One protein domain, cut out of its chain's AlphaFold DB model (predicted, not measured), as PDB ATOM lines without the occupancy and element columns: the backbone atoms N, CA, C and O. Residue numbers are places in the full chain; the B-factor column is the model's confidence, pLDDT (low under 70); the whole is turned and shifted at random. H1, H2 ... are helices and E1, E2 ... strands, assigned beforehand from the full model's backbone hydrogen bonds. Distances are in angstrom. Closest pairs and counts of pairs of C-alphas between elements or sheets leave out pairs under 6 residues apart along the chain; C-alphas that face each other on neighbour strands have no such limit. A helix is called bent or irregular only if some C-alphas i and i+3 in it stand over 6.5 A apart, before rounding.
ATOM      1  N   VAL A  59     198.265 237.028 210.675       81.25
ATOM      2  CA  VAL A  59     199.708 236.795 210.743       81.25
ATOM      3  C   VAL A  59     200.303 237.075 209.370       81.25
ATOM      4  O   VAL A  59     199.916 236.470 208.374       81.25
ATOM      5  N   VAL A  60     201.257 238.000 209.308       83.00
ATOM      6  CA  VAL A  60     201.965 238.330 208.067       83.00
ATOM      7  C   VAL A  60     203.375 237.761 208.137       83.00
ATOM      8  O   VAL A  60     204.143 238.090 209.043       83.00
ATOM      9  N   HIS A  61     203.708 236.909 207.174       82.94
ATOM     10  CA  HIS A  61     205.008 236.272 207.027       82.94
ATOM     11  C   HIS A  61     205.803 236.976 205.930       82.94
ATOM     12  O   HIS A  61     205.434 236.939 204.756       82.94
ATOM     13  N   TYR A  62     206.908 237.609 206.312       82.44
ATOM     14  CA  TYR A  62     207.811 238.272 205.377       82.44
ATOM     15  C   TYR A  62     208.928 237.322 204.955       82.44
ATOM     16  O   TYR A  62     209.728 236.889 205.784       82.44
ATOM     17  N   HIS A  63     209.004 237.028 203.662       85.00
ATOM     18  CA  HIS A  63     210.058 236.218 203.076       85.00
ATOM     19  C   HIS A  63     211.055 237.103 202.325       85.00
ATOM     20  O   HIS A  63     210.683 237.983 201.546       85.00
ATOM     21  N   CYS A  64     212.341 236.857 202.557       83.69
ATOM     22  CA  CYS A  64     213.418 237.505 201.823       83.69
ATOM     23  C   CYS A  64     213.448 236.985 200.380       83.69
ATOM     24  O   CYS A  64     213.584 235.782 200.156       83.69
ATOM     25  N   ASN A  65     213.346 237.884 199.401       82.88
ATOM     26  CA  ASN A  65     213.639 237.567 198.007       82.88
ATOM     27  C   ASN A  65     214.482 238.692 197.375       82.88
ATOM     28  O   ASN A  65     213.924 239.736 197.034       82.88
ATOM     29  N   PRO A  66     215.806 238.503 197.202       76.00
ATOM     30  CA  PRO A  66     216.678 239.521 196.616       76.00
ATOM     31  C   PRO A  66     216.490 239.674 195.099       76.00
ATOM     32  O   PRO A  66     216.979 240.640 194.524       76.00
ATOM     33  N   ASN A  67     215.786 238.742 194.445       81.56
ATOM     34  CA  ASN A  67     215.510 238.805 193.009       81.56
ATOM     35  C   ASN A  67     214.308 239.705 192.684       81.56
ATOM     36  O   ASN A  67     214.097 240.039 191.520       81.56
ATOM     37  N   GLN A  68     213.508 240.085 193.687       73.19
ATOM     38  CA  GLN A  68     212.430 241.056 193.513       73.19
ATOM     39  C   GLN A  68     212.921 242.463 193.853       73.19
ATOM     40  O   GLN A  68     213.568 242.668 194.871       73.19
ATOM     41  N   SER A  69     212.569 243.453 193.034       71.19
ATOM     42  CA  SER A  69     212.834 244.870 193.323       71.19
ATOM     43  C   SER A  69     211.710 245.544 194.119       71.19
ATOM     44  O   SER A  69     211.897 246.641 194.639       71.19
ATOM     45  N   PHE A  70     210.555 244.886 194.246       74.06
ATOM     46  CA  PHE A  70     209.381 245.364 194.972       74.06
ATOM     47  C   PHE A  70     208.791 244.249 195.841       74.06
ATOM     48  O   PHE A  70     209.095 243.075 195.653       74.06
ATOM     49  N   SER A  71     207.981 244.611 196.835       79.75
ATOM     50  CA  SER A  71     207.296 243.629 197.677       79.75
ATOM     51  C   SER A  71     206.055 243.075 196.980       79.75
ATOM     52  O   SER A  71     205.202 243.858 196.560       79.75
ATOM     53  N   THR A  72     205.910 241.752 196.946       80.88
ATOM     54  CA  THR A  72     204.774 241.058 196.326       80.88
ATOM     55  C   THR A  72     204.095 240.130 197.324       80.88
ATOM     56  O   THR A  72     204.751 239.346 198.010       80.88
ATOM     57  N   VAL A  73     202.762 240.187 197.388       82.25
ATOM     58  CA  VAL A  73     201.956 239.222 198.148       82.25
ATOM     59  C   VAL A  73     201.867 237.935 197.337       82.25
ATOM     60  O   VAL A  73     201.371 237.953 196.213       82.25
ATOM     61  N   ARG A  74     202.365 236.831 197.892       74.00
ATOM     62  CA  ARG A  74     202.431 235.544 197.196       74.00
ATOM     63  C   ARG A  74     201.186 234.706 197.434       74.00
ATOM     64  O   ARG A  74     200.594 234.205 196.486       74.00
ATOM     65  N   GLU A  75     200.792 234.562 198.692       74.69
ATOM     66  CA  GLU A  75     199.697 233.679 199.076       74.69
ATOM     67  C   GLU A  75     198.980 234.217 200.311       74.69
ATOM     68  O   GLU A  75     199.608 234.714 201.248       74.69
ATOM     69  N   GLN A  76     197.653 234.122 200.294       74.69
ATOM     70  CA  GLN A  76     196.793 234.436 201.426       74.69
ATOM     71  C   GLN A  76     196.037 233.163 201.785       74.69
ATOM     72  O   GLN A  76     195.246 232.666 200.988       74.69
ATOM     73  N   SER A  77     196.303 232.623 202.968       69.94
ATOM     74  CA  SER A  77     195.629 231.435 203.471       69.94
ATOM     75  C   SER A  77     194.669 231.847 204.583       69.94
ATOM     76  O   SER A  77     195.095 232.316 205.641       69.94
ATOM     77  N   LEU A  78     193.365 231.698 204.333       61.91
ATOM     78  CA  LEU A  78     192.349 231.707 205.383       61.91
ATOM     79  C   LEU A  78     192.138 230.261 205.835       61.91
ATOM     80  O   LEU A  78     191.566 229.457 205.101       61.91
ATOM     81  N   GLY A  79     192.589 229.929 207.042       61.66
ATOM     82  CA  GLY A  79     192.140 228.709 207.710       61.66
ATOM     83  C   GLY A  79     190.715 228.901 208.227       61.66
ATOM     84  O   GLY A  79     190.399 229.971 208.737       61.66
ATOM     85  N   ALA A  80     189.863 227.877 208.126       60.94
ATOM     86  CA  ALA A  80     188.448 227.951 208.521       60.94
ATOM     87  C   ALA A  80     188.215 228.341 210.000       60.94
ATOM     88  O   ALA A  80     187.140 228.823 210.336       60.94
ATOM     89  N   GLU A  81     189.220 228.164 210.865       64.44
ATOM     90  CA  GLU A  81     189.142 228.399 212.318       64.44
ATOM     91  C   GLU A  81     190.408 229.094 212.866       64.44
ATOM     92  O   GLU A  81     190.677 229.077 214.065       64.44
ATOM     93  N   GLY A  82     191.230 229.674 211.983       67.88
ATOM     94  CA  GLY A  82     192.550 230.215 212.315       67.88
ATOM     95  C   GLY A  82     192.790 231.611 211.740       67.88
ATOM     96  O   GLY A  82     192.002 232.102 210.933       67.88
ATOM     97  N   PRO A  83     193.881 232.277 212.143       72.94
ATOM     98  CA  PRO A  83     194.146 233.640 211.719       72.94
ATOM     99  C   PRO A  83     194.525 233.715 210.242       72.94
ATOM    100  O   PRO A  83     195.163 232.810 209.706       72.94
ATOM    101  N   LEU A  84     194.158 234.821 209.593       80.69
ATOM    102  CA  LEU A  84     194.504 235.084 208.199       80.69
ATOM    103  C   LEU A  84     196.029 235.109 208.046       80.69
ATOM    104  O   LEU A  84     196.690 235.966 208.628       80.69
ATOM    105  N   GLN A  85     196.593 234.189 207.265       83.06
ATOM    106  CA  GLN A  85     198.030 234.134 207.012       83.06
ATOM    107  C   GLN A  85     198.353 234.752 205.657       83.06
ATOM    108  O   GLN A  85     197.824 234.321 204.637       83.06
ATOM    109  N   ILE A  86     199.235 235.749 205.635       83.19
ATOM    110  CA  ILE A  86     199.629 236.464 204.415       83.19
ATOM    111  C   ILE A  86     201.129 236.294 204.213       83.19
ATOM    112  O   ILE A  86     201.914 236.704 205.064       83.19
ATOM    113  N   TRP A  87     201.535 235.738 203.075       82.25
ATOM    114  CA  TRP A  87     202.937 235.585 202.698       82.25
ATOM    115  C   TRP A  87     203.351 236.718 201.769       82.25
ATOM    116  O   TRP A  87     202.808 236.867 200.672       82.25
ATOM    117  N   VAL A  88     204.320 237.516 202.203       84.56
ATOM    118  CA  VAL A  88     204.845 238.656 201.450       84.56
ATOM    119  C   VAL A  88     206.310 238.411 201.147       84.56
ATOM    120  O   VAL A  88     207.141 238.364 202.052       84.56
ATOM    121  N   GLU A  89     206.649 238.295 199.870       86.94
ATOM    122  CA  GLU A  89     208.039 238.352 199.440       86.94
ATOM    123  C   GLU A  89     208.457 239.812 199.361       86.94
ATOM    124  O   GLU A  89     207.774 240.632 198.750       86.94
ATOM    125  N   SER A  90     209.565 240.167 200.001       80.00
ATOM    126  CA  SER A  90     210.085 241.523 199.905       80.00
ATOM    127  C   SER A  90     211.610 241.531 199.865       80.00
ATOM    128  O   SER A  90     212.246 240.801 200.636       80.00
ATOM    129  N   PRO A  91     212.217 242.396 199.031       77.69
ATOM    130  CA  PRO A  91     213.657 242.636 199.090       77.69
ATOM    131  C   PRO A  91     214.076 243.231 200.437       77.69
ATOM    132  O   PRO A  91     215.216 243.066 200.853       77.69
ATOM    133  N   CYS A  92     213.151 243.878 201.149       76.94
ATOM    134  CA  CYS A  92     213.367 244.510 202.449       76.94
ATOM    135  C   CYS A  92     213.460 243.515 203.623       76.94
ATOM    136  O   CYS A  92     213.984 243.855 204.681       76.94
ATOM    137  N   ALA A  93     212.966 242.286 203.465       81.69
ATOM    138  CA  ALA A  93     213.108 241.246 204.485       81.69
ATOM    139  C   ALA A  93     214.491 240.573 204.456       81.69
ATOM    140  O   ALA A  93     214.816 239.792 205.351       81.69
ATOM    141  N   CYS A  94     215.306 240.849 203.432       81.81
ATOM    142  CA  CYS A  94     216.639 240.283 203.320       81.81
ATOM    143  C   CYS A  94     217.650 241.037 204.203       81.81
ATOM    144  O   CYS A  94     217.652 242.272 204.260       81.81
ATOM    145  N   PRO A  95     218.554 240.313 204.885       68.44
ATOM    146  CA  PRO A  95     219.649 240.944 205.599       68.44
ATOM    147  C   PRO A  95     220.562 241.652 204.585       68.44
ATOM    148  O   PRO A  95     220.961 241.061 203.584       68.44
ATOM    149  N   ASN A  96     220.911 242.908 204.871       65.25
ATOM    150  CA  ASN A  96     221.835 243.766 204.105       65.25
ATOM    151  C   ASN A  96     221.288 244.465 202.843       65.25
ATOM    152  O   ASN A  96     221.990 245.302 202.287       65.25
ATOM    153  N   THR A  97     220.053 244.206 202.409       62.62
ATOM    154  CA  THR A  97     219.412 244.905 201.265       62.62
ATOM    155  C   THR A  97     218.426 245.988 201.702       62.62
ATOM    156  O   THR A  97     218.043 246.843 200.914       62.62
ATOM    157  N   CYS A  98     218.016 245.951 202.970       62.34
ATOM    158  CA  CYS A  98     217.105 246.914 203.580       62.34
ATOM    159  C   CYS A  98     217.825 248.162 204.117       62.34
ATOM    160  O   CYS A  98     217.254 248.960 204.860       62.34
ATOM    161  N   ALA A  99     219.102 248.333 203.771       63.22
ATOM    162  CA  ALA A  99     219.719 249.642 203.848       63.22
ATOM    163  C   ALA A  99     219.040 250.480 202.767       63.22
ATOM    164  O   ALA A  99     219.131 250.116 201.595       63.22
ATOM    165  N   MET A 100     218.330 251.552 203.152       63.59
ATOM    166  CA  MET A 100     217.947 252.600 202.203       63.59
ATOM    167  C   MET A 100     219.184 252.860 201.359       63.59
ATOM    168  O   MET A 100     220.201 253.279 201.917       63.59
ATOM    169  N   GLY A 101     219.115 252.467 200.080       61.22
ATOM    170  CA  GLY A 101     220.258 252.512 199.184       61.22
ATOM    171  C   GLY A 101     220.894 253.873 199.349       61.22
ATOM    172  O   GLY A 101     220.162 254.865 199.345       61.22
ATOM    173  N   ASP A 102     222.196 253.872 199.627       60.25
ATOM    174  CA  ASP A 102     222.964 255.069 199.932       60.25
ATOM    175  C   ASP A 102     222.578 256.111 198.882       60.25
ATOM    176  O   ASP A 102     222.878 255.948 197.694       60.25
ATOM    177  N   LEU A 103     221.752 257.089 199.277       67.69
ATOM    178  CA  LEU A 103     221.304 258.138 198.377       67.69
ATOM    179  C   LEU A 103     222.588 258.887 198.082       67.69
ATOM    180  O   LEU A 103     223.045 259.666 198.914       67.69
ATOM    181  N   GLY A 104     223.227 258.554 196.959       75.81
ATOM    182  CA  GLY A 104     224.543 259.073 196.639       75.81
ATOM    183  C   GLY A 104     224.524 260.583 196.810       75.81
ATOM    184  O   GLY A 104     223.518 261.226 196.498       75.81
ATOM    185  N   LEU A 105     225.619 261.155 197.316       79.12
ATOM    186  CA  LEU A 105     225.722 262.593 197.581       79.12
ATOM    187  C   LEU A 105     225.141 263.427 196.421       79.12
ATOM    188  O   LEU A 105     224.381 264.359 196.659       79.12
ATOM    189  N   GLY A 106     225.386 263.015 195.170       85.31
ATOM    190  CA  GLY A 106     224.797 263.614 193.967       85.31
ATOM    191  C   GLY A 106     223.262 263.667 193.952       85.31
ATOM    192  O   GLY A 106     222.699 264.721 193.676       85.31
ATOM    193  N   THR A 107     222.566 262.580 194.286       84.56
ATOM    194  CA  THR A 107     221.095 262.544 194.346       84.56
ATOM    195  C   THR A 107     220.562 263.447 195.450       84.56
ATOM    196  O   THR A 107     219.588 264.164 195.235       84.56
ATOM    197  N   ILE A 108     221.230 263.480 196.607       88.56
ATOM    198  CA  ILE A 108     220.873 264.390 197.701       88.56
ATOM    199  C   ILE A 108     221.009 265.846 197.240       88.56
ATOM    200  O   ILE A 108     220.080 266.635 197.419       88.56
ATOM    201  N   PHE A 109     222.118 266.199 196.580       89.62
ATOM    202  CA  PHE A 109     222.314 267.540 196.028       89.62
ATOM    203  C   PHE A 109     221.243 267.897 194.997       89.62
ATOM    204  O   PHE A 109     220.681 268.985 195.068       89.62
ATOM    205  N   LEU A 110     220.908 266.987 194.080       90.44
ATOM    206  CA  LEU A 110     219.869 267.223 193.076       90.44
ATOM    207  C   LEU A 110     218.489 267.443 193.705       90.44
ATOM    208  O   LEU A 110     217.766 268.338 193.274       90.44
ATOM    209  N   ILE A 111     218.136 266.685 194.746       91.88
ATOM    210  CA  ILE A 111     216.876 266.871 195.479       91.88
ATOM    211  C   ILE A 111     216.851 268.251 196.143       91.88
ATOM    212  O   ILE A 111     215.886 268.993 195.973       91.88
ATOM    213  N   ILE A 112     217.920 268.626 196.852       92.88
ATOM    214  CA  ILE A 112     218.001 269.921 197.543       92.88
ATOM    215  C   ILE A 112     217.949 271.077 196.541       92.88
ATOM    216  O   ILE A 112     217.193 272.028 196.746       92.88
ATOM    217  N   LEU A 113     218.714 270.999 195.450       91.69
ATOM    218  CA  LEU A 113     218.735 272.026 194.407       91.69
ATOM    219  C   LEU A 113     217.372 272.150 193.718       91.69
ATOM    220  O   LEU A 113     216.890 273.264 193.529       91.69
ATOM    221  N   SER A 114     216.721 271.026 193.414       93.94
ATOM    222  CA  SER A 114     215.386 270.998 192.810       93.94
ATOM    223  C   SER A 114     214.326 271.615 193.727       93.94
ATOM    224  O   SER A 114     213.584 272.502 193.304       93.94
ATOM    225  N   ILE A 115     214.292 271.224 195.006       93.56
ATOM    226  CA  ILE A 115     213.348 271.777 195.988       93.56
ATOM    227  C   ILE A 115     213.606 273.265 196.202       93.56
ATOM    228  O   ILE A 115     212.656 274.039 196.268       93.56
ATOM    229  N   SER A 116     214.871 273.679 196.276       93.25
ATOM    230  CA  SER A 116     215.230 275.090 196.422       93.25
ATOM    231  C   SER A 116     214.743 275.887 195.218       93.25
ATOM    232  O   SER A 116     214.043 276.877 195.395       93.25
ATOM    233  N   ALA A 117     215.023 275.433 193.994       92.12
ATOM    234  CA  ALA A 117     214.555 276.086 192.773       92.12
ATOM    235  C   ALA A 117     213.019 276.157 192.703       92.12
ATOM    236  O   ALA A 117     212.470 277.213 192.393       92.12
ATOM    237  N   ALA A 118     212.320 275.075 193.056       92.62
ATOM    238  CA  ALA A 118     210.863 275.051 193.121       92.62
ATOM    239  C   ALA A 118     210.320 275.998 194.202       92.62
ATOM    240  O   ALA A 118     209.358 276.717 193.957       92.62
ATOM    241  N   ALA A 119     210.948 276.051 195.378       89.00
ATOM    242  CA  ALA A 119     210.579 276.968 196.449       89.00
ATOM    243  C   ALA A 119     210.819 278.422 196.042       89.00
ATOM    244  O   ALA A 119     209.946 279.249 196.268       89.00
ATOM    245  N   TYR A 120     211.937 278.738 195.383       86.06
ATOM    246  CA  TYR A 120     212.179 280.065 194.818       86.06
ATOM    247  C   TYR A 120     211.125 280.420 193.781       86.06
ATOM    248  O   TYR A 120     210.548 281.498 193.861       86.06
ATOM    249  N   PHE A 121     210.814 279.509 192.860       83.31
ATOM    250  CA  PHE A 121     209.761 279.728 191.879       83.31
ATOM    251  C   PHE A 121     208.425 279.992 192.581       83.31
ATOM    252  O   PHE A 121     207.793 281.007 192.333       83.31
ATOM    253  N   ILE A 122     208.026 279.163 193.542       83.88
ATOM    254  CA  ILE A 122     206.769 279.335 194.276       83.88
ATOM    255  C   ILE A 122     206.770 280.625 195.112       83.88
ATOM    256  O   ILE A 122     205.763 281.323 195.116       83.88
ATOM    257  N   LEU A 123     207.858 280.982 195.794       77.44
ATOM    258  CA  LEU A 123     207.949 282.190 196.626       77.44
ATOM    259  C   LEU A 123     207.955 283.470 195.784       77.44
ATOM    260  O   LEU A 123     207.290 284.442 196.142       77.44
ATOM    261  N   VAL A 124     208.653 283.455 194.647       71.69
ATOM    262  CA  VAL A 124     208.683 284.560 193.679       71.69
ATOM    263  C   VAL A 124     207.329 284.686 192.977       71.69
ATOM    264  O   VAL A 124     206.799 285.787 192.870       71.69
ATOM    265  N   HIS A 125     206.707 283.571 192.583       71.50
ATOM    266  CA  HIS A 125     205.386 283.570 191.951       71.50
ATOM    267  C   HIS A 125     204.239 283.882 192.920       71.50
ATOM    268  O   HIS A 125     203.227 284.430 192.494       71.50
ATOM    269  N   ARG A 126     204.367 283.557 194.213       66.50
ATOM    270  CA  ARG A 126     203.370 283.885 195.249       66.50
ATOM    271  C   ARG A 126     203.644 285.211 195.965       66.50
ATOM    272  O   ARG A 126     202.958 285.504 196.942       66.50
ATOM    273  N   GLY A 127     204.611 286.005 195.497       63.09
ATOM    274  CA  GLY A 127     204.778 287.411 195.877       63.09
ATOM    275  C   GLY A 127     204.861 287.692 197.380       63.09
ATOM    276  O   GLY A 127     204.423 288.750 197.816       63.09
TER     277      GLY A 127
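What this domain is: This is residues 59 to 127 of the 149 residues of the protein "uncharacterized protein LOC117533700 isoform X2" of Gymnodraco acuticeps (UniProt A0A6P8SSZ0). A small three-stranded sheet, E1, E3 and E2, and a single helix, H1, form two separate parts, joined by one long link and with no contact between the helix and the sheet. Residues 101 to 127, H1 among them, stick out from the body that holds the sheet, and this free arm makes much of the length. The printed part has 69 residues with three named strands and one named helix, in the order E1, E2, E3, H1; the sheet is mixed, with the order E1, E3, E2, and the class is mixed, helices and strands. The whole is extended, with a radius of gyration of the C-alphas of 20.8 A and spans of 63 by 29 by 14 A.

How they stand to each other: E1, residues 59 to 64, is an edge strand and the parallel neighbour of E3, residues 84 to 90, at 20 degrees between their directions. The C-alphas of Tyr 62 and Val 88 face each other at 4.9 A, and N 61 and O 86 are within hydrogen-bond range at 2.8 A, as are N 88 and O 61 at 2.8 A. E2, residues 72 to 77, is the other edge strand and forms a hairpin with E3, antiparallel at 161 degrees. The C-alphas of Gln 76 and Ile 86 face each other at 4.6 A, and N 74 and O 87 are within hydrogen-bond range at 2.8 A. E1 and E2 are apart, on the two sides of the inner strand E3. H1, residues 105 to 125, is not on the sheet, with 0 pairs of C-alphas within 10 A, and it is apart from E1 and from E2. In H1 every O i to N i+4 pair is within hydrogen-bond range.

Where its parts are: E1 begins at C-alpha 59, at (199.708, 236.795, 210.743), and is 16.4 A long from first to last C-alpha. E2 is 15.1 A long. E3, the longest strand with 7 residues, is 18.8 A long and ends at C-alpha 90, at (210.085, 241.523, 199.905). H1 is 29.8 A long, from C-alpha 105 at (225.722, 262.593, 197.581) to C-alpha 125 at (205.386, 283.570, 191.951), and is not bent.

The domain as a whole: The two C-alphas farthest apart are those of Glu 81 and Gly 127, 63.2 A. Without residues 101 to 127, which stand free, the body has 42 residues and spans 38 by 13 by 11 A. The printed part has no cut. The links E1 to E2 and E2 to E3 are short; the link E3 to H1, residues 91 to 104, is long. The mean pLDDT of the printed part is 78.0, and residues 77 to 82, 95 to 103 and 126 to 127 are under 70.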